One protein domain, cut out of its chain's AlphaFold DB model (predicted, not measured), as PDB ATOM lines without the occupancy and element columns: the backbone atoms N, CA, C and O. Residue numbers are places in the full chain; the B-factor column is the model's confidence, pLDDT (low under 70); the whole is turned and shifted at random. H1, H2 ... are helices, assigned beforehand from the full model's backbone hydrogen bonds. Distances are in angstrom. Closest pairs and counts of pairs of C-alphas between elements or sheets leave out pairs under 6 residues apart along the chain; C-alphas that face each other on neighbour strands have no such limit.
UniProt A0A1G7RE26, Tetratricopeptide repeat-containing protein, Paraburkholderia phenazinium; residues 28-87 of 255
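What this domain is: This is residues 28 to 87 of the 255 residues of the protein "Tetratricopeptide repeat-containing protein" of Paraburkholderia phenazinium (UniProt A0A1G7RE26). Two long helices, H1 and H2, lie side by side but loosely, running opposite ways and joined at one end by a tight link. Before them, residues 28 to 44 form a long stretch with no named element that runs along one side of the pair. The printed part has 60 residues, with H1 then H2 along the chain and no named strand; the class is all helix. It is compact, with a radius of gyration of the C-alphas of 11.5 A, and elongated, spanning 32 by 19 by 18 A.

Where its parts are: H1, residues 45 to 61, begins at C-alpha 45 (7.655, 4.786, 23.107) and is 24.1 A long from first to last C-alpha. H2, residues 66 to 87, is 29.6 A long and ends at C-alpha 87 (15.223, 14.926, 18.811).

How they stand to each other: H1 and H2 are close but not clearly touching; their closest C-alphas, Ala 59 and Ile 69, are 6.9 A apart. They stand at a shallow tilt of 29 degrees, opposite ways. In H1 and H2 every O i to N i+4 pair is within hydrogen-bond range.

The domain as a whole: The C-alphas farthest apart, of Gly 42 and Lys 63, are 33.0 A apart. The printed part has no cut. The pLDDT is under 70 at residue 29, residues 39 to 47 and residues 79 to 87.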
ATOM      1  N   GLU A  28       8.855  -2.212   7.177       74.12
ATOM      2  CA  GLU A  28       8.511  -2.140   5.745       74.12
ATOM      3  C   GLU A  28       8.031  -3.473   5.150       74.12
ATOM      4  O   GLU A  28       7.483  -3.497   4.052       74.12
ATOM      5  N   VAL A  29       8.242  -4.593   5.848       65.44
ATOM      6  CA  VAL A  29       8.021  -5.947   5.297       65.44
ATOM      7  C   VAL A  29       6.802  -6.641   5.922       65.44
ATOM      8  O   VAL A  29       6.115  -7.397   5.239       65.44
ATOM      9  N   ASP A  30       6.466  -6.336   7.181       70.44
ATOM     10  CA  ASP A  30       5.312  -6.900   7.905       70.44
ATOM     11  C   ASP A  30       4.217  -5.849   8.171       70.44
ATOM     12  O   ASP A  30       3.930  -5.481   9.309       70.44
ATOM     13  N   VAL A  31       3.603  -5.339   7.097       76.94
ATOM     14  CA  VAL A  31       2.559  -4.292   7.164       76.94
ATOM     15  C   VAL A  31       1.124  -4.831   7.079       76.94
ATOM     16  O   VAL A  31       0.177  -4.074   6.861       76.94
ATOM     17  N   LYS A  32       0.930  -6.155   7.197       71.75
ATOM     18  CA  LYS A  32      -0.378  -6.807   6.986       71.75
ATOM     19  C   LYS A  32      -1.454  -6.292   7.948       71.75
ATOM     20  O   LYS A  32      -2.606  -6.162   7.536       71.75
ATOM     21  N   ASP A  33      -1.053  -5.963   9.171       74.19
ATOM     22  CA  ASP A  33      -1.931  -5.487  10.244       74.19
ATOM     23  C   ASP A  33      -1.787  -3.971  10.501       74.19
ATOM     24  O   ASP A  33      -2.259  -3.467  11.520       74.19
ATOM     25  N   GLY A  34      -1.147  -3.236   9.581       75.62
ATOM     26  CA  GLY A  34      -0.847  -1.807   9.710       75.62
ATOM     27  C   GLY A  34       0.637  -1.508   9.939       75.62
ATOM     28  O   GLY A  34       1.495  -2.382   9.832       75.62
ATOM     29  N   LEU A  35       0.935  -0.243  10.230       83.12
ATOM     30  CA  LEU A  35       2.274   0.251  10.538       83.12
ATOM     31  C   LEU A  35       2.647  -0.108  11.980       83.12
ATOM     32  O   LEU A  35       1.980   0.296  12.932       83.12
ATOM     33  N   LYS A  36       3.753  -0.834  12.139       79.69
ATOM     34  CA  LYS A  36       4.371  -1.156  13.432       79.69
ATOM     35  C   LYS A  36       5.692  -0.395  13.552       79.69
ATOM     36  O   LYS A  36       6.354  -0.196  12.535       79.69
ATOM     37  N   VAL A  37       6.082  -0.007  14.766       74.88
ATOM     38  CA  VAL A  37       7.358   0.678  15.052       74.88
ATOM     39  C   VAL A  37       8.199  -0.184  15.981       74.88
ATOM     40  O   VAL A  37       7.677  -0.719  16.958       74.88
ATOM     41  N   GLN A  38       9.492  -0.295  15.694       70.19
ATOM     42  CA  GLN A  38      10.487  -0.806  16.632       70.19
ATOM     43  C   GLN A  38      11.170   0.367  17.337       70.19
ATOM     44  O   GLN A  38      11.590   1.324  16.687       70.19
ATOM     45  N   ALA A  39      11.280   0.292  18.664       64.06
ATOM     46  CA  ALA A  39      12.023   1.246  19.477       64.06
ATOM     47  C   ALA A  39      12.592   0.518  20.705       64.06
ATOM     48  O   ALA A  39      11.848   0.216  21.634       64.06
ATOM     49  N   ASP A  40      13.898   0.243  20.708       56.66
ATOM     50  CA  ASP A  40      14.587  -0.463  21.807       56.66
ATOM     51  C   ASP A  40      15.235   0.493  22.831       56.66
ATOM     52  O   ASP A  40      16.010   0.077  23.689       56.66
ATOM     53  N   CYS A  41      14.924   1.794  22.769       53.94
ATOM     54  CA  CYS A  41      15.605   2.836  23.544       53.94
ATOM     55  C   CYS A  41      14.619   3.870  24.095       53.94
ATOM     56  O   CYS A  41      13.548   4.063  23.522       53.94
ATOM     57  N   GLY A  42      15.004   4.552  25.182       50.19
ATOM     58  CA  GLY A  42      14.208   5.475  26.015       50.19
ATOM     59  C   GLY A  42      13.586   6.716  25.350       50.19
ATOM     60  O   GLY A  42      13.224   7.659  26.048       50.19
ATOM     61  N   PHE A  43      13.419   6.718  24.027       55.66
ATOM     62  CA  PHE A  43      12.480   7.591  23.331       55.66
ATOM     63  C   PHE A  43      11.078   7.422  23.936       55.66
ATOM     64  O   PHE A  43      10.764   6.368  24.493       55.66
ATOM     65  N   HIS A  44      10.195   8.419  23.841       62.25
ATOM     66  CA  HIS A  44       8.821   8.279  24.335       62.25
ATOM     67  C   HIS A  44       8.046   7.236  23.503       62.25
ATOM     68  O   HIS A  44       7.245   7.578  22.637       62.25
ATOM     69  N   VAL A  45       8.239   5.947  23.802       61.62
ATOM     70  CA  VAL A  45       7.655   4.786  23.107       61.62
ATOM     71  C   VAL A  45       6.132   4.911  23.012       61.62
ATOM     72  O   VAL A  45       5.524   4.549  22.011       61.62
ATOM     73  N   ARG A  46       5.493   5.529  24.014       62.75
ATOM     74  CA  ARG A  46       4.047   5.810  24.006       62.75
ATOM     75  C   ARG A  46       3.617   6.830  22.945       62.75
ATOM     76  O   ARG A  46       2.469   6.787  22.516       62.75
ATOM     77  N   ALA A  47       4.467   7.788  22.577       66.31
ATOM     78  CA  ALA A  47       4.177   8.764  21.525       66.31
ATOM     79  C   ALA A  47       4.344   8.127  20.139       66.31
ATOM     80  O   ALA A  47       3.419   8.189  19.336       66.31
ATOM     81  N   LEU A  48       5.448   7.402  19.916       70.25
ATOM     82  CA  LEU A  48       5.676   6.659  18.671       70.25
ATOM     83  C   LEU A  48       4.590   5.611  18.413       70.25
ATOM     84  O   LEU A  48       4.046   5.542  17.316       70.25
ATOM     85  N   ASN A  49       4.200   4.852  19.439       73.44
ATOM     86  CA  ASN A  49       3.126   3.868  19.309       73.44
ATOM     87  C   ASN A  49       1.766   4.523  19.024       73.44
ATOM     88  O   ASN A  49       0.962   3.961  18.280       73.44
ATOM     89  N   ARG A  50       1.503   5.722  19.567       79.12
ATOM     90  CA  ARG A  50       0.294   6.492  19.236       79.12
ATOM     91  C   ARG A  50       0.304   6.945  17.778       79.12
ATOM     92  O   ARG A  50      -0.662   6.661  17.077       79.12
ATOM     93  N   MET A  51       1.407   7.525  17.303       79.75
ATOM     94  CA  MET A  51       1.570   7.916  15.896       79.75
ATOM     95  C   MET A  51       1.410   6.725  14.949       79.75
ATOM     96  O   MET A  51       0.682   6.810  13.964       79.75
ATOM     97  N   ALA A  52       2.033   5.587  15.265       81.44
ATOM     98  CA  ALA A  52       1.906   4.366  14.474       81.44
ATOM     99  C   ALA A  52       0.458   3.868  14.402       81.44
ATOM    100  O   ALA A  52      -0.021   3.468  13.339       81.44
ATOM    101  N   THR A  53      -0.263   3.948  15.522       84.00
ATOM    102  CA  THR A  53      -1.679   3.575  15.591       84.00
ATOM    103  C   THR A  53      -2.553   4.528  14.771       84.00
ATOM    104  O   THR A  53      -3.447   4.080  14.055       84.00
ATOM    105  N   GLU A  54      -2.302   5.836  14.843       85.19
ATOM    106  CA  GLU A  54      -3.040   6.850  14.084       85.19
ATOM    107  C   GLU A  54      -2.793   6.745  12.580       85.19
ATOM    108  O   GLU A  54      -3.755   6.708  11.815       85.19
ATOM    109  N   LEU A  55      -1.536   6.595  12.157       82.81
ATOM    110  CA  LEU A  55      -1.182   6.376  10.754       82.81
ATOM    111  C   LEU A  55      -1.781   5.074  10.217       82.81
ATOM    112  O   LEU A  55      -2.301   5.051   9.104       82.81
ATOM    113  N   SER A  56      -1.773   4.001  11.014       85.50
ATOM    114  CA  SER A  56      -2.416   2.733  10.644       85.50
ATOM    115  C   SER A  56      -3.923   2.884  10.463       85.50
ATOM    116  O   SER A  56      -4.495   2.319   9.529       85.50
ATOM    117  N   ARG A  57      -4.573   3.662  11.336       89.19
ATOM    118  CA  ARG A  57      -6.002   3.970  11.228       89.19
ATOM    119  C   ARG A  57      -6.289   4.780   9.965       89.19
ATOM    120  O   ARG A  57      -7.112   4.354   9.167       89.19
ATOM    121  N   ALA A  58      -5.542   5.858   9.730       84.94
ATOM    122  CA  ALA A  58      -5.687   6.696   8.541       84.94
ATOM    123  C   ALA A  58      -5.458   5.908   7.240       84.94
ATOM    124  O   ALA A  58      -6.228   6.037   6.291       84.94
ATOM    125  N   ALA A  59      -4.446   5.033   7.204       87.19
ATOM    126  CA  ALA A  59      -4.181   4.163   6.061       87.19
ATOM    127  C   ALA A  59      -5.336   3.184   5.790       87.19
ATOM    128  O   ALA A  59      -5.675   2.928   4.631       87.19
ATOM    129  N   LYS A  60      -5.959   2.656   6.852       89.00
ATOM    130  CA  LYS A  60      -7.131   1.780   6.755       89.00
ATOM    131  C   LYS A  60      -8.368   2.538   6.269       89.00
ATOM    132  O   LYS A  60      -9.052   2.045   5.374       89.00
ATOM    133  N   ASP A  61      -8.620   3.728   6.807       91.56
ATOM    134  CA  ASP A  61      -9.751   4.582   6.419       91.56
ATOM    135  C   ASP A  61      -9.632   5.022   4.950       91.56
ATOM    136  O   ASP A  61     -10.612   4.993   4.204       91.56
ATOM    137  N   ALA A  62      -8.408   5.309   4.497       90.50
ATOM    138  CA  ALA A  62      -8.082   5.606   3.102       90.50
ATOM    139  C   ALA A  62      -8.005   4.364   2.188       90.50
ATOM    140  O   ALA A  62      -7.733   4.499   0.995       90.50
ATOM    141  N   LYS A  63      -8.240   3.152   2.720       92.50
ATOM    142  CA  LYS A  63      -8.192   1.867   1.994       92.50
ATOM    143  C   LYS A  63      -6.894   1.658   1.199       92.50
ATOM    144  O   LYS A  63      -6.921   1.137   0.083       92.50
ATOM    145  N   LEU A  64      -5.755   2.054   1.767       90.00
ATOM    146  CA  LEU A  64      -4.459   1.918   1.103       90.00
ATOM    147  C   LEU A  64      -4.103   0.443   0.865       90.00
ATOM    148  O   LEU A  64      -4.274  -0.419   1.727       90.00
ATOM    149  N   SER A  65      -3.563   0.154  -0.317       89.81
ATOM    150  CA  SER A  65      -2.991  -1.154  -0.640       89.81
ATOM    151  C   SER A  65      -1.713  -1.414   0.161       89.81
ATOM    152  O   SER A  65      -1.044  -0.486   0.614       89.81
ATOM    153  N   ARG A  66      -1.299  -2.683   0.270       85.25
ATOM    154  CA  ARG A  66      -0.042  -3.045   0.950       85.25
ATOM    155  C   ARG A  66       1.161  -2.276   0.401       85.25
ATOM    156  O   ARG A  66       1.955  -1.779   1.184       85.25
ATOM    157  N   ALA A  67       1.260  -2.120  -0.919       84.31
ATOM    158  CA  ALA A  67       2.345  -1.366  -1.545       84.31
ATOM    159  C   ALA A  67       2.342   0.117  -1.128       84.31
ATOM    160  O   ALA A  67       3.396   0.676  -0.843       84.31
ATOM    161  N   GLN A  68       1.164   0.737  -1.022       84.12
ATOM    162  CA  GLN A  68       1.031   2.119  -0.549       84.12
ATOM    163  C   GLN A  68       1.376   2.256   0.938       84.12
ATOM    164  O   GLN A  68       1.990   3.248   1.318       84.12
ATOM    165  N   ILE A  69       1.045   1.261   1.766       82.31
ATOM    166  CA  ILE A  69       1.424   1.244   3.186       82.31
ATOM    167  C   ILE A  69       2.945   1.105   3.341       82.31
ATOM    168  O   ILE A  69       3.524   1.792   4.174       82.31
ATOM    169  N   VAL A  70       3.611   0.295   2.508       79.50
ATOM    170  CA  VAL A  70       5.085   0.213   2.486       79.50
ATOM    171  C   VAL A  70       5.709   1.544   2.059       79.50
ATOM    172  O   VAL A  70       6.650   2.013   2.696       79.50
ATOM    173  N   SER A  71       5.175   2.201   1.026       78.75
ATOM    174  CA  SER A  71       5.648   3.532   0.619       78.75
ATOM    175  C   SER A  71       5.427   4.589   1.706       78.75
ATOM    176  O   SER A  71       6.297   5.429   1.929       78.75
ATOM    177  N   LEU A  72       4.300   4.522   2.419       80.56
ATOM    178  CA  LEU A  72       4.024   5.376   3.573       80.56
ATOM    179  C   LEU A  72       4.993   5.090   4.728       80.56
ATOM    180  O   LEU A  72       5.488   6.035   5.329       80.56
ATOM    181  N   ALA A  73       5.316   3.820   5.001       75.31
ATOM    182  CA  ALA A  73       6.312   3.424   5.999       75.31
ATOM    183  C   ALA A  73       7.692   4.011   5.674       75.31
ATOM    184  O   ALA A  73       8.335   4.585   6.544       75.31
ATOM    185  N   ARG A  74       8.113   3.941   4.405       76.19
ATOM    186  CA  ARG A  74       9.371   4.536   3.925       76.19
ATOM    187  C   ARG A  74       9.402   6.048   4.102       76.19
ATOM    188  O   ARG A  74      10.374   6.582   4.624       76.19
ATOM    189  N   ALA A  75       8.334   6.740   3.705       73.69
ATOM    190  CA  ALA A  75       8.227   8.186   3.893       73.69
ATOM    191  C   ALA A  75       8.232   8.560   5.385       73.69
ATOM    192  O   ALA A  75       8.942   9.476   5.795       73.69
ATOM    193  N   ALA A  76       7.502   7.806   6.209       77.25
ATOM    194  CA  ALA A  76       7.492   7.974   7.655       77.25
ATOM    195  C   ALA A  76       8.870   7.702   8.274       77.25
ATOM    196  O   ALA A  76       9.241   8.416   9.192       77.25
ATOM    197  N   ASN A  77       9.650   6.749   7.754       70.50
ATOM    198  CA  ASN A  77      11.023   6.478   8.186       70.50
ATOM    199  C   ASN A  77      11.988   7.616   7.843       70.50
ATOM    200  O   ASN A  77      12.845   7.932   8.660       70.50
ATOM    201  N   VAL A  78      11.834   8.267   6.686       71.25
ATOM    202  CA  VAL A  78      12.617   9.468   6.332       71.25
ATOM    203  C   VAL A  78      12.270  10.635   7.258       71.25
ATOM    204  O   VAL A  78      13.151  11.331   7.747       71.25
ATOM    205  N   ILE A  79      10.985  10.844   7.544       65.38
ATOM    206  CA  ILE A  79      10.563  11.890   8.482       65.38
ATOM    207  C   ILE A  79      11.032  11.545   9.896       65.38
ATOM    208  O   ILE A  79      11.520  12.413  10.606       65.38
ATOM    209  N   LEU A  80      10.925  10.282  10.304       67.06
ATOM    210  CA  LEU A  80      11.353   9.816  11.615       67.06
ATOM    211  C   LEU A  80      12.869   9.910  11.769       67.06
ATOM    212  O   LEU A  80      13.314  10.281  12.843       67.06
ATOM    213  N   SER A  81      13.666   9.659  10.728       59.78
ATOM    214  CA  SER A  81      15.116   9.856  10.793       59.78
ATOM    215  C   SER A  81      15.477  11.332  10.931       59.78
ATOM    216  O   SER A  81      16.326  11.648  11.756       59.78
ATOM    217  N   VAL A  82      14.779  12.237  10.235       57.94
ATOM    218  CA  VAL A  82      14.930  13.694  10.410       57.94
ATOM    219  C   VAL A  82      14.491  14.130  11.807       57.94
ATOM    220  O   VAL A  82      15.190  14.891  12.463       57.94
ATOM    221  N   VAL A  83      13.362  13.620  12.302       58.66
ATOM    222  CA  VAL A  83      12.834  13.947  13.632       58.66
ATOM    223  C   VAL A  83      13.727  13.385  14.730       58.66
ATOM    224  O   VAL A  83      13.950  14.078  15.706       58.66
ATOM    225  N   VAL A  84      14.276  12.178  14.585       55.31
ATOM    226  CA  VAL A  84      15.204  11.567  15.552       55.31
ATOM    227  C   VAL A  84      16.559  12.267  15.518       55.31
ATOM    228  O   VAL A  84      17.104  12.548  16.580       55.31
ATOM    229  N   GLN A  85      17.062  12.637  14.335       50.56
ATOM    230  CA  GLN A  85      18.222  13.527  14.204       50.56
ATOM    231  C   GLN A  85      17.957  14.899  14.843       50.56
ATOM    232  O   GLN A  85      18.857  15.471  15.444       50.56
ATOM    233  N   ALA A  86      16.716  15.388  14.791       46.53
ATOM    234  CA  ALA A  86      16.292  16.616  15.457       46.53
ATOM    235  C   ALA A  86      15.928  16.442  16.950       46.53
ATOM    236  O   ALA A  86      15.832  17.441  17.660       46.53
ATOM    237  N   GLN A  87      15.716  15.214  17.449       51.50
ATOM    238  CA  GLN A  87      15.223  14.926  18.811       51.50
ATOM    239  C   GLN A  87      16.208  14.205  19.739       51.50
ATOM    240  O   GLN A  87      15.833  13.924  20.876       51.50
TER     241      GLN A  87